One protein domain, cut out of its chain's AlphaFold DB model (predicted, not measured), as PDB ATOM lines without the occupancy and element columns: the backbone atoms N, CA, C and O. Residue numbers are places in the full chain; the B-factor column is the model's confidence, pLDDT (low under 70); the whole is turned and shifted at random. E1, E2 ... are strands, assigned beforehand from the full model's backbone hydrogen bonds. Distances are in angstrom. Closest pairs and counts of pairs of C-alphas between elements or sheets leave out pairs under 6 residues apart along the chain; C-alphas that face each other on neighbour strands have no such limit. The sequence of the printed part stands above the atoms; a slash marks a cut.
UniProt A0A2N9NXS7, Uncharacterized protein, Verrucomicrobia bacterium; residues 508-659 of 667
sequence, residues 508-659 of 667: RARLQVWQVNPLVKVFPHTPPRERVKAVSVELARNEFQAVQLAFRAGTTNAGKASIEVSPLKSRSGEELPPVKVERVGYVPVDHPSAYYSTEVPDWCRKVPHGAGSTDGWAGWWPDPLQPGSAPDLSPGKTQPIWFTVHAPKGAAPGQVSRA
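AT A GLANCE: This is residues 508 to 659 of the 667 residues of an uncharacterized protein of Verrucomicrobia bacterium (UniProt A0A2N9NXS7). With little regular structure, this is a curled, strongly twisted sheet like part of a barrel, with small sheet E3 E7 toward one end and residues 599 to 605 sticking out at the other. The large sheet runs E1 E2 E6 E4 E5, antiparallel. The printed part has 152 residues, 50 in seven named strands, E1 to E7 in order, and no named helix: all strand. It is loose, radius of gyration of the C-alphas 19.9 A, spanning 66 by 43 by 26 A.

HOW THE PARTS SIT: E1, residues 512 to 516, makes a hairpin with E2, residues 543 to 552; find N 514 and O 550 3.2 A apart. E4, residues 580 to 589, and E5, residues 619 to 627, form another, with N 585 and O 624 2.8 A apart.

IN THESE COORDINATES: Find C-alpha 512 at (277.799, 237.326, 373.927). E6, residues 638 to 647, spans 29.2 A; E7, residues 656 to 658, ends at (269.052, 248.301, 389.986).

THE WHOLE: The printed part has no cut; E4 to E5 is a long link; 11 residues have pLDDT under 70.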
ATOM      1  N   ARG A 508     283.969 232.168 369.404       60.16
ATOM      2  CA  ARG A 508     283.481 230.770 369.425       60.16
ATOM      3  C   ARG A 508     283.114 230.112 370.771       60.16
ATOM      4  O   ARG A 508     282.439 229.089 370.735       60.16
ATOM      5  N   ALA A 509     283.497 230.649 371.932       59.25
ATOM      6  CA  ALA A 509     283.462 229.905 373.206       59.25
ATOM      7  C   ALA A 509     282.554 230.457 374.331       59.25
ATOM      8  O   ALA A 509     282.508 229.861 375.408       59.25
ATOM      9  N   ARG A 510     281.876 231.608 374.175       73.88
ATOM     10  CA  ARG A 510     281.100 232.226 375.279       73.88
ATOM     11  C   ARG A 510     279.838 232.934 374.794       73.88
ATOM     12  O   ARG A 510     279.859 233.550 373.737       73.88
ATOM     13  N   LEU A 511     278.794 232.946 375.630       81.88
ATOM     14  CA  LEU A 511     277.618 233.805 375.444       81.88
ATOM     15  C   LEU A 511     278.053 235.270 375.285       81.88
ATOM     16  O   LEU A 511     278.764 235.816 376.141       81.88
ATOM     17  N   GLN A 512     277.627 235.901 374.198       85.88
ATOM     18  CA  GLN A 512     277.799 237.326 373.927       85.88
ATOM     19  C   GLN A 512     276.460 238.043 374.054       85.88
ATOM     20  O   GLN A 512     275.434 237.524 373.624       85.88
ATOM     21  N   VAL A 513     276.501 239.233 374.650       88.44
ATOM     22  CA  VAL A 513     275.354 240.132 374.790       88.44
ATOM     23  C   VAL A 513     275.829 241.538 374.447       88.44
ATOM     24  O   VAL A 513     276.865 241.973 374.960       88.44
ATOM     25  N   TRP A 514     275.103 242.225 373.570       91.56
ATOM     26  CA  TRP A 514     275.369 243.610 373.179       91.56
ATOM     27  C   TRP A 514     274.058 244.373 372.979       91.56
ATOM     28  O   TRP A 514     273.013 243.772 372.719       91.56
ATOM     29  N   GLN A 515     274.105 245.698 373.125       93.31
ATOM     30  CA  GLN A 515     272.955 246.554 372.848       93.31
ATOM     31  C   GLN A 515     272.805 246.761 371.342       93.31
ATOM     32  O   GLN A 515     273.790 246.906 370.616       93.31
ATOM     33  N   VAL A 516     271.559 246.812 370.888       93.25
ATOM     34  CA  VAL A 516     271.196 247.199 369.527       93.25
ATOM     35  C   VAL A 516     270.163 248.320 369.619       93.25
ATOM     36  O   VAL A 516     269.336 248.337 370.529       93.25
ATOM     37  N   ASN A 517     270.207 249.281 368.695       91.88
ATOM     38  CA  ASN A 517     269.147 250.280 368.580       91.88
ATOM     39  C   ASN A 517     267.805 249.548 368.312       91.88
ATOM     40  O   ASN A 517     267.779 248.707 367.413       91.88
ATOM     41  N   PRO A 518     266.711 249.820 369.050       92.56
ATOM     42  CA  PRO A 518     265.406 249.187 368.819       92.56
ATOM     43  C   PRO A 518     264.856 249.327 367.387       92.56
ATOM     44  O   PRO A 518     264.067 248.492 366.959       92.56
ATOM     45  N   LEU A 519     265.300 250.332 366.621       92.31
ATOM     46  CA  LEU A 519     264.946 250.521 365.206       92.31
ATOM     47  C   LEU A 519     265.681 249.567 364.244       92.31
ATOM     48  O   LEU A 519     265.319 249.472 363.074       92.31
ATOM     49  N   VAL A 520     266.729 248.874 364.699       91.56
ATOM     50  CA  VAL A 520     267.530 247.966 363.867       91.56
ATOM     51  C   VAL A 520     267.043 246.531 364.049       91.56
ATOM     52  O   VAL A 520     267.097 245.970 365.144       91.56
ATOM     53  N   LYS A 521     266.601 245.918 362.948       91.75
ATOM     54  CA  LYS A 521     266.212 244.505 362.878       91.75
ATOM     55  C   LYS A 521     267.441 243.600 363.110       91.75
ATOM     56  O   LYS A 521     268.471 243.768 362.460       91.75
ATOM     57  N   VAL A 522     267.338 242.637 364.033       92.25
ATOM     58  CA  VAL A 522     268.421 241.694 364.391       92.25
ATOM     59  C   VAL A 522     268.108 240.295 363.856       92.25
ATOM     60  O   VAL A 522     267.185 239.618 364.311       92.25
ATOM     61  N   PHE A 523     268.896 239.837 362.890       91.38
ATOM     62  CA  PHE A 523     268.688 238.568 362.194       91.38
ATOM     63  C   PHE A 523     269.393 237.402 362.912       91.38
ATOM     64  O   PHE A 523     270.350 237.637 363.657       91.38
ATOM     65  N   PRO A 524     268.987 236.136 362.673       88.25
ATOM     66  CA  PRO A 524     269.550 234.982 363.380       88.25
ATOM     67  C   PRO A 524     271.066 234.838 363.213       88.25
ATOM     68  O   PRO A 524     271.728 234.274 364.077       88.25
ATOM     69  N   HIS A 525     271.625 235.355 362.121       84.44
ATOM     70  CA  HIS A 525     273.050 235.277 361.821       84.44
ATOM     71  C   HIS A 525     273.826 236.554 362.175       84.44
ATOM     72  O   HIS A 525     275.053 236.481 362.234       84.44
ATOM     73  N   THR A 526     273.158 237.667 362.527       86.56
ATOM     74  CA  THR A 526     273.791 238.965 362.844       86.56
ATOM     75  C   THR A 526     274.972 238.793 363.810       86.56
ATOM     76  O   THR A 526     274.768 238.276 364.917       86.56
ATOM     77  N   PRO A 527     276.195 239.201 363.427       80.81
ATOM     78  CA  PRO A 527     277.399 238.932 364.198       80.81
ATOM     79  C   PRO A 527     277.427 239.725 365.512       80.81
ATOM     80  O   PRO A 527     276.787 240.776 365.631       80.81
ATOM     81  N   PRO A 528     278.184 239.238 366.509       83.56
ATOM     82  CA  PRO A 528     278.353 239.929 367.777       83.56
ATOM     83  C   PRO A 528     279.123 241.238 367.597       83.56
ATOM     84  O   PRO A 528     280.144 241.277 366.912       83.56
ATOM     85  N   ARG A 529     278.662 242.296 368.270       81.81
ATOM     86  CA  ARG A 529     279.368 243.583 368.366       81.81
ATOM     87  C   ARG A 529     280.040 243.749 369.731       81.81
ATOM     88  O   ARG A 529     280.057 242.826 370.551       81.81
ATOM     89  N   GLU A 530     280.618 244.924 369.969       80.44
ATOM     90  CA  GLU A 530     281.200 245.289 371.258       80.44
ATOM     91  C   GLU A 530     280.193 245.096 372.409       80.44
ATOM     92  O   GLU A 530     279.017 245.452 372.314       80.44
ATOM     93  N   ARG A 531     280.657 244.491 373.509       81.56
ATOM     94  CA  ARG A 531     279.817 244.223 374.681       81.56
ATOM     95  C   ARG A 531     279.587 245.508 375.468       81.56
ATOM     96  O   ARG A 531     280.540 246.105 375.961       81.56
ATOM     97  N   VAL A 532     278.326 245.842 375.720       75.06
ATOM     98  CA  VAL A 532     277.978 246.894 376.683       75.06
ATOM     99  C   VAL A 532     278.102 246.383 378.124       75.06
ATOM    100  O   VAL A 532     277.734 245.248 378.429       75.06
ATOM    101  N   LYS A 533     278.614 247.227 379.031       81.06
ATOM    102  CA  LYS A 533     278.646 246.958 380.486       81.06
ATOM    103  C   LYS A 533     277.427 247.511 381.228       81.06
ATOM    104  O   LYS A 533     277.150 247.077 382.342       81.06
ATOM    105  N   ALA A 534     276.730 248.472 380.633       84.19
ATOM    106  CA  ALA A 534     275.537 249.118 381.159       84.19
ATOM    107  C   ALA A 534     274.675 249.609 379.988       84.19
ATOM    108  O   ALA A 534     275.194 249.825 378.894       84.19
ATOM    109  N   VAL A 535     273.381 249.801 380.237       86.69
ATOM    110  CA  VAL A 535     272.454 250.483 379.328       86.69
ATOM    111  C   VAL A 535     271.777 251.599 380.110       86.69
ATOM    112  O   VAL A 535     271.348 251.384 381.244       86.69
ATOM    113  N   SER A 536     271.686 252.776 379.503       89.00
ATOM    114  CA  SER A 536     270.918 253.919 379.992       89.00
ATOM    115  C   SER A 536     269.706 254.145 379.095       89.00
ATOM    116  O   SER A 536     269.813 254.046 377.873       89.00
ATOM    117  N   VAL A 537     268.574 254.488 379.705       90.25
ATOM    118  CA  VAL A 537     267.389 255.005 379.016       90.25
ATOM    119  C   VAL A 537     266.942 256.290 379.685       90.25
ATOM    120  O   VAL A 537     267.028 256.424 380.905       90.25
ATOM    121  N   GLU A 538     266.448 257.208 378.868       92.75
ATOM    122  CA  GLU A 538     265.767 258.420 379.299       92.75
ATOM    123  C   GLU A 538     264.307 258.310 378.862       92.75
ATOM    124  O   GLU A 538     264.013 257.776 377.787       92.75
ATOM    125  N   LEU A 539     263.408 258.739 379.744       93.25
ATOM    126  CA  LEU A 539     261.965 258.687 379.559       93.25
ATOM    127  C   LEU A 539     261.285 259.736 380.447       93.25
ATOM    128  O   LEU A 539     261.672 259.946 381.599       93.25
ATOM    129  N   ALA A 540     260.271 260.397 379.902       95.44
ATOM    130  CA  ALA A 540     259.369 261.277 380.621       95.44
ATOM    131  C   ALA A 540     258.404 260.474 381.514       95.44
ATOM    132  O   ALA A 540     258.277 259.253 381.424       95.44
ATOM    133  N   ARG A 541     257.670 261.166 382.394       93.94
ATOM    134  CA  ARG A 541     256.567 260.528 383.133       93.94
ATOM    135  C   ARG A 541     255.460 260.138 382.156       93.94
ATOM    136  O   ARG A 541     255.112 260.931 381.285       93.94
ATOM    137  N   ASN A 542     254.846 258.979 382.383       96.38
ATOM    138  CA  ASN A 542     253.838 258.370 381.510       96.38
ATOM    139  C   ASN A 542     254.382 257.932 380.129       96.38
ATOM    140  O   ASN A 542     253.611 257.832 379.175       96.38
ATOM    141  N   GLU A 543     255.688 257.670 380.014       97.19
ATOM    142  CA  GLU A 543     256.331 257.188 378.785       97.19
ATOM    143  C   GLU A 543     256.784 255.725 378.907       97.19
ATOM    144  O   GLU A 543     257.190 255.252 379.977       97.19
ATOM    145  N   PHE A 544     256.722 255.014 377.780       96.31
ATOM    146  CA  PHE A 544     257.298 253.688 377.585       96.31
ATOM    147  C   PHE A 544     258.529 253.816 376.691       96.31
ATOM    148  O   PHE A 544     258.427 254.383 375.607       96.31
ATOM    149  N   GLN A 545     259.660 253.251 377.111       95.62
ATOM    150  CA  GLN A 545     260.898 253.272 376.338       95.62
ATOM    151  C   GLN A 545     261.438 251.859 376.105       95.62
ATOM    152  O   GLN A 545     261.444 251.013 377.007       95.62
ATOM    153  N   ALA A 546     261.892 251.609 374.878       95.25
ATOM    154  CA  ALA A 546     262.386 250.311 374.439       95.25
ATOM    155  C   ALA A 546     263.911 250.189 374.573       95.25
ATOM    156  O   ALA A 546     264.666 251.101 374.238       95.25
ATOM    157  N   VAL A 547     264.374 249.008 374.979       95.00
ATOM    158  CA  VAL A 547     265.771 248.574 374.872       95.00
ATOM    159  C   VAL A 547     265.800 247.239 374.145       95.00
ATOM    160  O   VAL A 547     265.099 246.308 374.531       95.00
ATOM    161  N   GLN A 548     266.654 247.118 373.132       95.19
ATOM    162  CA  GLN A 548     266.922 245.847 372.468       95.19
ATOM    163  C   GLN A 548     268.335 245.368 372.822       95.19
ATOM    164  O   GLN A 548     269.320 246.090 372.654       95.19
ATOM    165  N   LEU A 549     268.436 244.127 373.301       94.25
ATOM    166  CA  LEU A 549     269.703 243.424 373.496       94.25
ATOM    167  C   LEU A 549     269.739 242.192 372.595       94.25
ATOM    168  O   LEU A 549     268.770 241.441 372.515       94.25
ATOM    169  N   ALA A 550     270.872 241.954 371.947       93.06
ATOM    170  CA  ALA A 550     271.098 240.765 371.141       93.06
ATOM    171  C   ALA A 550     271.952 239.758 371.924       93.06
ATOM    172  O   ALA A 550     273.007 240.115 372.449       93.06
ATOM    173  N   PHE A 551     271.487 238.510 372.008       90.69
ATOM    174  CA  PHE A 551     272.149 237.407 372.707       90.69
ATOM    175  C   PHE A 551     272.637 236.382 371.679       90.69
ATOM    176  O   PHE A 551     271.818 235.836 370.947       90.69
ATOM    177  N   ARG A 552     273.937 236.068 371.624       87.44
ATOM    178  CA  ARG A 552     274.476 235.000 370.754       87.44
ATOM    179  C   ARG A 552     275.171 233.927 371.577       87.44
ATOM    180  O   ARG A 552     276.126 234.215 372.304       87.44
ATOM    181  N   ALA A 553     274.705 232.689 371.445       81.50
ATOM    182  CA  ALA A 553     275.385 231.530 372.007       81.50
ATOM    183  C   ALA A 553     276.651 231.200 371.202       81.50
ATOM    184  O   ALA A 553     276.633 231.168 369.969       81.50
ATOM    185  N   GLY A 554     277.747 230.904 371.908       74.56
ATOM    186  CA  GLY A 554     278.934 230.298 371.297       74.56
ATOM    187  C   GLY A 554     278.610 228.922 370.703       74.56
ATOM    188  O   GLY A 554     277.608 228.303 371.060       74.56
ATOM    189  N   THR A 555     279.468 228.411 369.820       67.50
ATOM    190  CA  THR A 555     279.198 227.167 369.069       67.50
ATOM    191  C   THR A 555     279.110 225.912 369.946       67.50
ATOM    192  O   THR A 555     278.619 224.887 369.492       67.50
ATOM    193  N   THR A 556     279.563 225.990 371.199       63.84
ATOM    194  CA  THR A 556     279.511 224.919 372.210       63.84
ATOM    195  C   THR A 556     278.422 225.109 373.269       63.84
ATOM    196  O   THR A 556     278.235 224.233 374.106       63.84
ATOM    197  N   ASN A 557     277.719 226.247 373.280       62.31
ATOM    198  CA  ASN A 557     276.880 226.672 374.407       62.31
ATOM    199  C   ASN A 557     275.393 226.701 374.020       62.31
ATOM    200  O   ASN A 557     274.738 227.733 374.165       62.31
ATOM    201  N   ALA A 558     274.882 225.580 373.505       62.78
ATOM    202  CA  ALA A 558     273.451 225.387 373.274       62.78
ATOM    203  C   ALA A 558     272.667 225.408 374.597       62.78
ATOM    204  O   ALA A 558     273.149 224.878 375.601       62.78
ATOM    205  N   GLY A 559     271.438 225.925 374.570       71.38
ATOM    206  CA  GLY A 559     270.436 225.638 375.596       71.38
ATOM    207  C   GLY A 559     269.624 226.839 376.066       71.38
ATOM    208  O   GLY A 559     269.760 227.965 375.582       71.38
ATOM    209  N   LYS A 560     268.778 226.576 377.066       74.88
ATOM    210  CA  LYS A 560     267.898 227.568 377.686       74.88
ATOM    211  C   LYS A 560     268.714 228.571 378.499       74.88
ATOM    212  O   LYS A 560     269.405 228.190 379.445       74.88
ATOM    213  N   ALA A 561     268.588 229.851 378.165       80.19
ATOM    214  CA  ALA A 561     268.983 230.942 379.046       80.19
ATOM    215  C   ALA A 561     267.779 231.395 379.885       80.19
ATOM    216  O   ALA A 561     266.636 231.231 379.463       80.19
ATOM    217  N   SER A 562     268.028 232.003 381.045       84.81
ATOM    218  CA  SER A 562     267.030 232.783 381.785       84.81
ATOM    219  C   SER A 562     267.425 234.260 381.827       84.81
ATOM    220  O   SER A 562     268.609 234.610 381.835       84.81
ATOM    221  N   ILE A 563     266.418 235.131 381.824       88.00
ATOM    222  CA  ILE A 563     266.559 236.585 381.872       88.00
ATOM    223  C   ILE A 563     265.754 237.093 383.063       88.00
ATOM    224  O   ILE A 563     264.525 237.068 383.064       88.00
ATOM    225  N   GLU A 564     266.464 237.583 384.070       88.75
ATOM    226  CA  GLU A 564     265.883 238.186 385.266       88.75
ATOM    227  C   GLU A 564     266.249 239.670 385.303       88.75
ATOM    228  O   GLU A 564     267.424 240.037 385.209       88.75
ATOM    229  N   VAL A 565     265.239 240.534 385.434       89.25
ATOM    230  CA  VAL A 565     265.432 241.976 385.609       89.25
ATOM    231  C   VAL A 565     265.123 242.327 387.060       89.25
ATOM    232  O   VAL A 565     263.983 242.237 387.505       89.25
ATOM    233  N   SER A 566     266.156 242.713 387.807       90.44
ATOM    234  CA  SER A 566     266.012 243.190 389.186       90.44
ATOM    235  C   SER A 566     265.221 244.504 389.247       90.44
ATOM    236  O   SER A 566     265.414 245.338 388.356       90.44
ATOM    237  N   PRO A 567     264.452 244.756 390.324       90.62
ATOM    238  CA  PRO A 567     263.774 246.026 390.562       90.62
ATOM    239  C   PRO A 567     264.622 247.267 390.278       90.62
ATOM    240  O   PRO A 567     265.752 247.401 390.767       90.62
ATOM    241  N   LEU A 568     264.037 248.184 389.509       90.75
ATOM    242  CA  LEU A 568     264.591 249.495 389.202       90.75
ATOM    243  C   LEU A 568     264.077 250.493 390.247       90.75
ATOM    244  O   LEU A 568     262.884 250.789 390.281       90.75
ATOM    245  N   LYS A 569     264.972 250.988 391.109       90.12
ATOM    246  CA  LYS A 569     264.647 251.882 392.227       90.12
ATOM    247  C   LYS A 569     265.319 253.243 392.096       90.12
ATOM    248  O   LYS A 569     266.478 253.344 391.691       90.12
ATOM    249  N   SER A 570     264.583 254.296 392.431       84.81
ATOM    250  CA  SER A 570     265.119 255.650 392.555       84.81
ATOM    251  C   SER A 570     265.988 255.775 393.814       84.81
ATOM    252  O   SER A 570     265.978 254.912 394.696       84.81
ATOM    253  N   ARG A 571     266.706 256.897 393.957       79.94
ATOM    254  CA  ARG A 571     267.457 257.201 395.191       79.94
ATOM    255  C   ARG A 571     266.574 257.323 396.445       79.94
ATOM    256  O   ARG A 571     267.104 257.185 397.541       79.94
ATOM    257  N   SER A 572     265.269 257.574 396.300       79.75
ATOM    258  CA  SER A 572     264.308 257.606 397.414       79.75
ATOM    259  C   SER A 572     263.695 256.234 397.734       79.75
ATOM    260  O   SER A 572     262.913 256.127 398.672       79.75
ATOM    261  N   GLY A 573     264.045 255.186 396.977       82.75
ATOM    262  CA  GLY A 573     263.519 253.829 397.146       82.75
ATOM    263  C   GLY A 573     262.224 253.537 396.378       82.75
ATOM    264  O   GLY A 573     261.799 252.381 396.374       82.75
ATOM    265  N   GLU A 574     261.634 254.534 395.707       85.88
ATOM    266  CA  GLU A 574     260.495 254.348 394.795       85.88
ATOM    267  C   GLU A 574     260.871 253.359 393.682       85.88
ATOM    268  O   GLU A 574     261.931 253.483 393.068       85.88
ATOM    269  N   GLU A 575     260.013 252.370 393.442       90.81
ATOM    270  CA  GLU A 575     260.241 251.276 392.497       90.81
ATOM    271  C   GLU A 575     259.390 251.475 391.238       90.81
ATOM    272  O   GLU A 575     258.183 251.707 391.327       90.81
ATOM    273  N   LEU A 576     260.015 251.388 390.061       90.75
ATOM    274  CA  LEU A 576     259.290 251.395 388.788       90.75
ATOM    275  C   LEU A 576     258.578 250.048 388.555       90.75
ATOM    276  O   LEU A 576     259.041 249.020 389.054       90.75
ATOM    277  N   PRO A 577     257.499 250.016 387.746       93.88
ATOM    278  CA  PRO A 577     256.869 248.772 387.321       93.88
ATOM    279  C   PRO A 577     257.884 247.774 386.733       93.88
ATOM    280  O   PRO A 577     258.846 248.202 386.087       93.88
ATOM    281  N   PRO A 578     257.662 246.455 386.894       93.19
ATOM    282  CA  PRO A 578     258.533 245.437 386.320       93.19
ATOM    283  C   PRO A 578     258.762 245.650 384.822       93.19
ATOM    284  O   PRO A 578     257.815 245.833 384.055       93.19
ATOM    285  N   VAL A 579     260.027 245.605 384.403       93.44
ATOM    286  CA  VAL A 579     260.403 245.714 382.989       93.44
ATOM    287  C   VAL A 579     259.832 244.516 382.237       93.44
ATOM    288  O   VAL A 579     260.135 243.367 382.564       93.44
ATOM    289  N   LYS A 580     259.019 244.777 381.212       94.62
ATOM    290  CA  LYS A 580     258.449 243.725 380.366       94.62
ATOM    291  C   LYS A 580     259.560 243.153 379.483       94.62
ATOM    292  O   LYS A 580     260.225 243.920 378.791       94.62
ATOM    293  N   VAL A 581     259.754 241.834 379.513       94.81
ATOM    294  CA  VAL A 581     260.769 241.119 378.720       94.81
ATOM    295  C   VAL A 581     260.077 240.264 377.665       94.81
ATOM    296  O   VAL A 581     259.256 239.406 377.992       94.81
ATOM    297  N   GLU A 582     260.425 240.492 376.404       95.06
ATOM    298  CA  GLU A 582     259.838 239.818 375.248       95.06
ATOM    299  C   GLU A 582     260.933 239.298 374.322       95.06
ATOM    300  O   GLU A 582     261.949 239.949 374.078       95.06
ATOM    301  N   ARG A 583     260.720 238.108 373.772       94.31
ATOM    302  CA  ARG A 583     261.568 237.543 372.732       94.31
ATOM    303  C   ARG A 583     261.093 238.071 371.387       94.31
ATOM    304  O   ARG A 583     259.929 237.890 371.040       94.31
ATOM    305  N   VAL A 584     261.984 238.667 370.604       95.12
ATOM    306  CA  VAL A 584     261.659 239.016 369.217       95.12
ATOM    307  C   VAL A 584     261.664 237.719 368.400       95.12
ATOM    308  O   VAL A 584     262.693 237.053 368.265       95.12
ATOM    309  N   GLY A 585     260.489 237.313 367.929       93.75
ATOM    310  CA  GLY A 585     260.300 236.165 367.050       93.75
ATOM    311  C   GLY A 585     260.550 236.513 365.583       93.75
ATOM    312  O   GLY A 585     260.753 237.674 365.227       93.75
ATOM    313  N   TYR A 586     260.506 235.493 364.731       92.44
ATOM    314  CA  TYR A 586     260.754 235.613 363.296       92.44
ATOM    315  C   TYR A 586     259.534 235.165 362.494       92.44
ATOM    316  O   TYR A 586     258.910 234.160 362.838       92.44
ATOM    317  N   VAL A 587     259.230 235.886 361.417       92.06
ATOM    318  CA  VAL A 587     258.210 235.528 360.422       92.06
ATOM    319  C   VAL A 587     258.867 235.244 359.069       92.06
ATOM    320  O   VAL A 587     259.899 235.850 358.760       92.06
ATOM    321  N   PRO A 588     258.326 234.313 358.269       90.69
ATOM    322  CA  PRO A 588     258.784 234.109 356.906       90.69
ATOM    323  C   PRO A 588     258.326 235.271 356.017       90.69
ATOM    324  O   PRO A 588     257.167 235.674 356.064       90.69
ATOM    325  N   VAL A 589     259.231 235.781 355.186       87.56
ATOM    326  CA  VAL A 589     258.921 236.673 354.060       87.56
ATOM    327  C   VAL A 589     259.465 236.005 352.805       87.56
ATOM    328  O   VAL A 589     260.633 235.624 352.764       87.56
ATOM    329  N   ASP A 590     258.625 235.826 351.793       81.44
ATOM    330  CA  ASP A 590     258.945 235.130 350.543       81.44
ATOM    331  C   ASP A 590     259.408 236.065 349.422       81.44
ATOM    332  O   ASP A 590     260.189 235.646 348.570       81.44
ATOM    333  N   HIS A 591     258.958 237.322 349.426       81.31
ATOM    334  CA  HIS A 591     259.201 238.262 348.335       81.31
ATOM    335  C   HIS A 591     259.436 239.696 348.852       81.31
ATOM    336  O   HIS A 591     258.737 240.132 349.770       81.31
ATOM    337  N   PRO A 592     260.389 240.471 348.290       81.44
ATOM    338  CA  PRO A 592     260.498 241.902 348.574       81.44
ATOM    339  C   PRO A 592     259.242 242.620 348.067       81.44
ATOM    340  O   PRO A 592     258.900 242.512 346.893       81.44
ATOM    341  N   SER A 593     258.537 243.354 348.925       73.88
ATOM    342  CA  SER A 593     257.231 243.908 348.553       73.88
ATOM    343  C   SER A 593     257.309 244.971 347.446       73.88
ATOM    344  O   SER A 593     258.283 245.720 347.327       73.88
ATOM    345  N   ALA A 594     256.242 245.014 346.647       75.25
ATOM    346  CA  ALA A 594     255.867 246.051 345.689       75.25
ATOM    347  C   ALA A 594     254.341 246.002 345.499       75.25
ATOM    348  O   ALA A 594     253.702 245.010 345.860       75.25
ATOM    349  N   TYR A 595     253.758 247.037 344.892       77.31
ATOM    350  CA  TYR A 595     252.418 246.906 344.321       77.31
ATOM    351  C   TYR A 595     252.485 246.019 343.075       77.31
ATOM    352  O   TYR A 595     253.302 246.258 342.189       77.31
ATOM    353  N   TYR A 596     251.613 245.018 343.009       76.06
ATOM    354  CA  TYR A 596     251.414 244.172 341.837       76.06
ATOM    355  C   TYR A 596     249.916 243.933 341.635       76.06
ATOM    356  O   TYR A 596     249.132 244.011 342.583       76.06
ATOM    357  N   SER A 597     249.520 243.648 340.399       78.69
ATOM    358  CA  SER A 597     248.190 243.152 340.049       78.69
ATOM    359  C   SER A 597     248.286 241.689 339.619       78.69
ATOM    360  O   SER A 597     249.346 241.207 339.219       78.69
ATOM    361  N   THR A 598     247.178 240.964 339.720       80.25
ATOM    362  CA  THR A 598     247.063 239.607 339.186       80.25
ATOM    363  C   THR A 598     245.618 239.337 338.789       80.25
ATOM    364  O   THR A 598     244.695 239.765 339.481       80.25
ATOM    365  N   GLU A 599     245.436 238.649 337.665       84.62
ATOM    366  CA  GLU A 599     244.128 238.279 337.108       84.62
ATOM    367  C   GLU A 599     243.784 236.804 337.377       84.62
ATOM    368  O   GLU A 599     242.798 236.279 336.862       84.62
ATOM    369  N   VAL A 600     244.589 236.111 338.195       88.19
ATOM    370  CA  VAL A 600     244.275 234.735 338.599       88.19
ATOM    371  C   VAL A 600     243.011 234.709 339.477       88.19
ATOM    372  O   VAL A 600     242.838 235.598 340.317       88.19
ATOM    373  N   PRO A 601     242.133 233.697 339.329       91.56
ATOM    374  CA  PRO A 601     240.933 233.561 340.155       91.56
ATOM    375  C   PRO A 601     241.210 233.527 341.664       91.56
ATOM    376  O   PRO A 601     242.296 233.157 342.101       91.56
ATOM    377  N   ASP A 602     240.197 233.816 342.488       91.62
ATOM    378  CA  ASP A 602     240.328 233.833 343.958       91.62
ATOM    379  C   ASP A 602     240.674 232.475 344.594       91.62
ATOM    380  O   ASP A 602     241.099 232.424 345.747       91.62
ATOM    381  N   TRP A 603     240.513 231.372 343.859       92.12
ATOM    382  CA  TRP A 603     240.956 230.036 344.271       92.12
ATOM    383  C   TRP A 603     242.398 229.710 343.844       92.12
ATOM    384  O   TRP A 603     242.888 228.616 344.120       92.12
ATOM    385  N   CYS A 604     243.089 230.646 343.194       94.00
ATOM    386  CA  CYS A 604     244.520 230.589 342.926       94.00
ATOM    387  C   CYS A 604     245.297 231.391 343.977       94.00
ATOM    388  O   CYS A 604     244.842 232.416 344.492       94.00
ATOM    389  N   ARG A 605     246.504 230.927 344.288       92.94
ATOM    390  CA  ARG A 605     247.417 231.582 345.219       92.94
ATOM    391  C   ARG A 605     247.977 232.854 344.585       92.94
ATOM    392  O   ARG A 605     248.569 232.817 343.509       92.94
ATOM    393  N   LYS A 606     247.824 233.982 345.277       89.62
ATOM    394  CA  LYS A 606     248.281 235.296 344.805       89.62
ATOM    395  C   LYS A 606     249.752 235.484 345.182       89.62
ATOM    396  O   LYS A 606     250.071 235.983 346.257       89.62
ATOM    397  N   VAL A 607     250.637 235.003 344.307       85.50
ATOM    398  CA  VAL A 607     252.097 235.138 344.438       85.50
ATOM    399  C   VAL A 607     252.553 236.413 343.710       85.50
ATOM    400  O   VAL A 607     252.157 236.612 342.559       85.50
ATOM    401  N   PRO A 608     253.368 237.287 344.328       79.38
ATOM    402  CA  PRO A 608     253.954 238.427 343.631       79.38
ATOM    403  C   PRO A 608     254.932 237.983 342.533       79.38
ATOM    404  O   PRO A 608     255.758 237.095 342.744       79.38
ATOM    405  N   HIS A 609     254.893 238.659 341.385       69.69
ATOM    406  CA  HIS A 609     255.854 238.478 340.295       69.69
ATOM    407  C   HIS A 609     256.701 239.749 340.112       69.69
ATOM    408  O   HIS A 609     256.197 240.862 340.259       69.69
ATOM    409  N   GLY A 610     257.983 239.589 339.763       67.12
ATOM    410  CA  GLY A 610     258.925 240.694 339.545       67.12
ATOM    411  C   GLY A 610     260.075 240.734 340.559       67.12
ATOM    412  O   GLY A 610     260.420 239.725 341.168       67.12
ATOM    413  N   ALA A 611     260.710 241.903 340.700       64.88
ATOM    414  CA  ALA A 611     261.896 242.098 341.547       64.88
ATOM    415  C   ALA A 611     261.607 242.758 342.916       64.88
ATOM    416  O   ALA A 611     262.523 242.897 343.733       64.88
ATOM    417  N   GLY A 612     260.363 243.184 343.155       73.69
ATOM    418  CA  GLY A 612     259.993 244.041 344.284       73.69
ATOM    419  C   GLY A 612     260.507 245.485 344.161       73.69
ATOM    420  O   GLY A 612     261.263 245.825 343.252       73.69
ATOM    421  N   SER A 613     260.102 246.352 345.094       68.94
ATOM    422  CA  SER A 613     260.470 247.780 345.121       68.94
ATOM    423  C   SER A 613     261.024 248.223 346.481       68.94
ATOM    424  O   SER A 613     260.940 249.394 346.847       68.94
ATOM    425  N   THR A 614     261.566 247.279 347.251       78.19
ATOM    426  CA  THR A 614     262.125 247.493 348.594       78.19
ATOM    427  C   THR A 614     263.571 247.001 348.688       78.19
ATOM    428  O   THR A 614     264.065 246.241 347.847       78.19
ATOM    429  N   ASP A 615     264.271 247.419 349.743       75.31
ATOM    430  CA  ASP A 615     265.599 246.921 350.114       75.31
ATOM    431  C   ASP A 615     265.555 245.574 350.870       75.31
ATOM    432  O   ASP A 615     266.592 245.055 351.281       75.31
ATOM    433  N   GLY A 616     264.375 244.959 350.984       83.44
ATOM    434  CA  GLY A 616     264.187 243.633 351.564       83.44
ATOM    435  C   GLY A 616     264.733 242.474 350.714       83.44
ATOM    436  O   GLY A 616     265.318 242.656 349.638       83.44
ATOM    437  N   TRP A 617     264.541 241.261 351.237       85.81
ATOM    438  CA  TRP A 617     264.887 239.973 350.626       85.81
ATOM    439  C   TRP A 617     264.030 238.849 351.237       85.81
ATOM    440  O   TRP A 617     263.515 238.990 352.349       85.81
ATOM    441  N   ALA A 618     263.916 237.724 350.529       84.69
ATOM    442  CA  ALA A 618     263.242 236.524 351.021       84.69
ATOM    443  C   ALA A 618     264.030 235.873 352.176       84.69
ATOM    444  O   ALA A 618     265.228 235.612 352.047       84.69
ATOM    445  N   GLY A 619     263.387 235.606 353.311       87.75
ATOM    446  CA  GLY A 619     264.045 235.049 354.492       87.75
ATOM    447  C   GLY A 619     263.239 235.199 355.781       87.75
ATOM    448  O   GLY A 619     262.075 235.590 355.775       87.75
ATOM    449  N   TRP A 620     263.882 234.893 356.906       88.69
ATOM    450  CA  TRP A 620     263.326 235.107 358.242       88.69
ATOM    451  C   TRP A 620     263.490 236.566 358.678       88.69
ATOM    452  O   TRP A 620     264.617 237.023 358.874       88.69
ATOM    453  N   TRP A 621     262.382 237.270 358.900       91.81
ATOM    454  CA  TRP A 621     262.371 238.660 359.361       91.81
ATOM    455  C   TRP A 621     261.981 238.761 360.843       91.81
ATOM    456  O   TRP A 621     260.966 238.188 361.238       91.81
ATOM    457  N   PRO A 622     262.769 239.453 361.690       93.88
ATOM    458  CA  PRO A 622     262.445 239.640 363.104       93.88
ATOM    459  C   PRO A 622     261.308 240.653 363.252       93.88
ATOM    460  O   PRO A 622     261.457 241.804 362.831       93.88
ATOM    461  N   ASP A 623     260.185 240.254 363.847       94.31
ATOM    462  CA  ASP A 623     259.009 241.132 363.937       94.31
ATOM    463  C   ASP A 623     258.131 240.933 365.191       94.31
ATOM    464  O   ASP A 623     258.094 241.850 366.014       94.31
ATOM    465  N   PRO A 624     257.475 239.777 365.430       95.25
ATOM    466  CA  PRO A 624     256.557 239.635 366.559       95.25
ATOM    467  C   PRO A 624     257.276 239.683 367.914       95.25
ATOM    468  O   PRO A 624     258.202 238.910 368.164       95.25
ATOM    469  N   LEU A 625     256.786 240.516 368.835       94.56
ATOM    470  CA  LEU A 625     257.168 240.456 370.248       94.56
ATOM    471  C   LEU A 625     256.410 239.310 370.928       94.56
ATOM    472  O   LEU A 625     255.190 239.348 371.073       94.56
ATOM    473  N   GLN A 626     257.136 238.263 371.310       92.50
ATOM    474  CA  GLN A 626     256.585 237.066 371.939       92.50
ATOM    475  C   GLN A 626     256.886 237.066 373.446       92.50
ATOM    476  O   GLN A 626     258.015 237.377 373.838       92.50
ATOM    477  N   PRO A 627     255.941 236.664 374.316       87.81
ATOM    478  CA  PRO A 627     256.227 236.477 375.736       87.81
ATOM    479  C   PRO A 627     257.347 235.450 375.947       87.81
ATOM    480  O   PRO A 627     257.311 234.361 375.374       87.81
ATOM    481  N   GLY A 628     258.331 235.770 376.791       77.38
ATOM    482  CA  GLY A 628     259.356 234.798 377.174       77.38
ATOM    483  C   GLY A 628     260.644 235.416 377.704       77.38
ATOM    484  O   GLY A 628     261.462 235.917 376.938       77.38
ATOM    485  N   SER A 629     260.872 235.279 379.009       75.44
ATOM    486  CA  SER A 629     262.151 235.572 379.669       75.44
ATOM    487  C   SER A 629     263.144 234.400 379.632       75.44
ATOM    488  O   SER A 629     264.256 234.526 380.137       75.44
ATOM    489  N   ALA A 630     262.769 233.260 379.043       81.38
ATOM    490  CA  ALA A 630     263.598 232.058 378.965       81.38
ATOM    491  C   ALA A 630     263.830 231.612 377.504       81.38
ATOM    492  O   ALA A 630     263.243 230.619 377.067       81.38
ATOM    493  N   PRO A 631     264.615 232.363 376.706       82.12
ATOM    494  CA  PRO A 631     264.875 232.009 375.316       82.12
ATOM    495  C   PRO A 631     265.733 230.741 375.214       82.12
ATOM    496  O   PRO A 631     266.718 230.572 375.936       82.12
ATOM    497  N   ASP A 632     265.389 229.879 374.260       83.06
ATOM    498  CA  ASP A 632     266.275 228.806 373.814       83.06
ATOM    499  C   ASP A 632     267.303 229.376 372.826       83.06
ATOM    500  O   ASP A 632     266.936 229.992 371.820       83.06
ATOM    501  N   LEU A 633     268.591 229.229 373.136       85.31
ATOM    502  CA  LEU A 633     269.680 229.784 372.339       85.31
ATOM    503  C   LEU A 633     270.328 228.682 371.497       85.31
ATOM    504  O   LEU A 633     271.114 227.867 371.990       85.31
ATOM    505  N   SER A 634     270.038 228.687 370.195       84.19
ATOM    506  CA  SER A 634     270.711 227.799 369.245       84.19
ATOM    507  C   SER A 634     272.192 228.192 369.072       84.19
ATOM    508  O   SER A 634     272.488 229.385 368.942       84.19
ATOM    509  N   PRO A 635     273.131 227.227 368.994       82.75
ATOM    510  CA  PRO A 635     274.548 227.496 368.742       82.75
ATOM    511  C   PRO A 635     274.780 228.382 367.521       82.75
ATOM    512  O   PRO A 635     274.249 228.120 366.443       82.75
ATOM    513  N   GLY A 636     275.589 229.431 367.685       79.50
ATOM    514  CA  GLY A 636     275.938 230.336 366.593       79.50
ATOM    515  C   GLY A 636     274.778 231.183 366.058       79.50
ATOM    516  O   GLY A 636     274.977 231.876 365.065       79.50
ATOM    517  N   LYS A 637     273.597 231.176 366.694       86.75
ATOM    518  CA  LYS A 637     272.496 232.084 366.350       86.75
ATOM    519  C   LYS A 637     272.351 233.208 367.367       86.75
ATOM    520  O   LYS A 637     272.609 233.043 368.562       86.75
ATOM    521  N   THR A 638     271.932 234.359 366.863       90.00
ATOM    522  CA  THR A 638     271.624 235.565 367.621       90.00
ATOM    523  C   THR A 638     270.119 235.633 367.874       90.00
ATOM    524  O   THR A 638     269.334 235.625 366.933       90.00
ATOM    525  N   GLN A 639     269.722 235.721 369.143       93.06
ATOM    526  CA  GLN A 639     268.349 235.939 369.588       93.06
ATOM    527  C   GLN A 639     268.213 237.375 370.130       93.06
ATOM    528  O   GLN A 639     268.777 237.691 371.182       93.06
ATOM    529  N   PRO A 640     267.481 238.264 369.438       94.69
ATOM    530  CA  PRO A 640     267.072 239.553 369.980       94.69
ATOM    531  C   PRO A 640     266.052 239.405 371.114       94.69
ATOM    532  O   PRO A 640     265.102 238.621 371.023       94.69
ATOM    533  N   ILE A 641     266.255 240.186 372.172       94.62
ATOM    534  CA  ILE A 641     265.367 240.324 373.326       94.62
ATOM    535  C   ILE A 641     265.010 241.800 373.474       94.62
ATOM    536  O   ILE A 641     265.884 242.674 373.473       94.62
ATOM    537  N   TRP A 642     263.717 242.054 373.606       95.94
ATOM    538  CA  TRP A 642     263.117 243.363 373.774       95.94
ATOM    539  C   TRP A 642     262.755 243.587 375.241       95.94
ATOM    540  O   TRP A 642     262.175 242.720 375.896       95.94
ATOM    541  N   PHE A 643     263.093 244.762 375.753       95.12
ATOM    542  CA  PHE A 643     262.786 245.201 377.105       95.12
ATOM    543  C   PHE A 643     261.983 246.494 377.011       95.12
ATOM    544  O   PHE A 643     262.459 247.470 376.433       95.12
ATOM    545  N   THR A 644     260.792 246.518 377.602       95.75
ATOM    546  CA  THR A 644     259.964 247.727 377.671       95.75
ATOM    547  C   THR A 644     259.973 248.253 379.101       95.75
ATOM    548  O   THR A 644     259.459 247.606 380.019       95.75
ATOM    549  N   VAL A 645     260.583 249.424 379.289       95.31
ATOM    550  CA  VAL A 645     260.616 250.172 380.552       95.31
ATOM    551  C   VAL A 645     259.469 251.179 380.541       95.31
ATOM    552  O   VAL A 645     259.244 251.833 379.529       95.31
ATOM    553  N   HIS A 646     258.747 251.321 381.650       95.69
ATOM    554  CA  HIS A 646     257.645 252.276 381.790       95.69
ATOM    555  C   HIS A 646     257.885 253.163 383.010       95.69
ATOM    556  O   HIS A 646     258.094 252.652 384.111       95.69
ATOM    557  N   ALA A 647     257.817 254.482 382.829       94.50
ATOM    558  CA  ALA A 647     257.738 255.432 383.932       94.50
ATOM    559  C   ALA A 647     256.265 255.815 384.148       94.50
ATOM    560  O   ALA A 647     255.695 256.501 383.298       94.50
ATOM    561  N   PRO A 648     255.625 255.424 385.267       93.69
ATOM    562  CA  PRO A 648     254.256 255.825 385.565       93.69
ATOM    563  C   PRO A 648     254.054 257.343 385.544       93.69
ATOM    564  O   PRO A 648     254.966 258.117 385.832       93.69
ATOM    565  N   LYS A 649     252.811 257.780 385.318       94.81
ATOM    566  CA  LYS A 649     252.404 259.195 385.401       94.81
ATOM    567  C   LYS A 649     252.848 259.900 386.693       94.81
ATOM    568  O   LYS A 649     253.145 261.093 386.667       94.81
ATOM    569  N   GLY A 650     252.878 259.168 387.809       91.06
ATOM    570  CA  GLY A 650     253.271 259.673 389.127       91.06
ATOM    571  C   GLY A 650     254.770 259.631 389.443       91.06
ATOM    572  O   GLY A 650     255.146 260.161 390.482       91.06
ATOM    573  N   ALA A 651     255.610 259.032 388.589       89.50
ATOM    574  CA  ALA A 651     257.007 258.735 388.916       89.50
ATOM    575  C   ALA A 651     257.824 259.991 389.270       89.50
ATOM    576  O   ALA A 651     257.806 260.987 388.531       89.50
ATOM    577  N   ALA A 652     258.583 259.946 390.369       87.88
ATOM    578  CA  ALA A 652     259.469 261.048 390.728       87.88
ATOM    579  C   ALA A 652     260.572 261.255 389.663       87.88
ATOM    580  O   ALA A 652     261.101 260.288 389.112       87.88
ATOM    581  N   PRO A 653     260.956 262.509 389.358       89.69
ATOM    582  CA  PRO A 653     262.040 262.775 388.423       89.69
ATOM    583  C   PRO A 653     263.383 262.436 389.080       89.69
ATOM    584  O   PRO A 653     263.670 262.884 390.191       89.69
ATOM    585  N   GLY A 654     264.235 261.682 388.389       88.75
ATOM    586  CA  GLY A 654     265.579 261.387 388.870       88.75
ATOM    587  C   GLY A 654     266.166 260.111 388.287       88.75
ATOM    588  O   GLY A 654     265.549 259.417 387.484       88.75
ATOM    589  N   GLN A 655     267.387 259.798 388.716       88.38
ATOM    590  CA  GLN A 655     268.074 258.583 388.299       88.38
ATOM    591  C   GLN A 655     267.522 257.366 389.052       88.38
ATOM    592  O   GLN A 655     267.520 257.330 390.286       88.38
ATOM    593  N   VAL A 656     267.118 256.358 388.283       85.38
ATOM    594  CA  VAL A 656     266.674 255.044 388.749       85.38
ATOM    595  C   VAL A 656     267.724 254.012 388.336       85.38
ATOM    596  O   VAL A 656     268.262 254.075 387.230       85.38
ATOM    597  N   SER A 657     268.052 253.067 389.213       83.31
ATOM    598  CA  SER A 657     268.994 251.983 388.915       83.31
ATOM    599  C   SER A 657     268.587 250.689 389.617       83.31
ATOM    600  O   SER A 657     267.676 250.669 390.441       83.31
ATOM    601  N   ARG A 658     269.240 249.573 389.273       74.75
ATOM    602  CA  ARG A 658     269.052 248.301 389.986       74.75
ATOM    603  C   ARG A 658     269.238 248.492 391.496       74.75
ATOM    604  O   ARG A 658     270.199 249.140 391.918       74.75
ATOM    605  N   ALA A 659     268.376 247.881 392.304       57.00
ATOM    606  CA  ALA A 659     268.584 247.833 393.746       57.00
ATOM    607  C   ALA A 659     269.967 247.226 394.073       57.00
ATOM    608  O   ALA A 659     270.296 246.123 393.629       57.00
TER     609      ALA A 659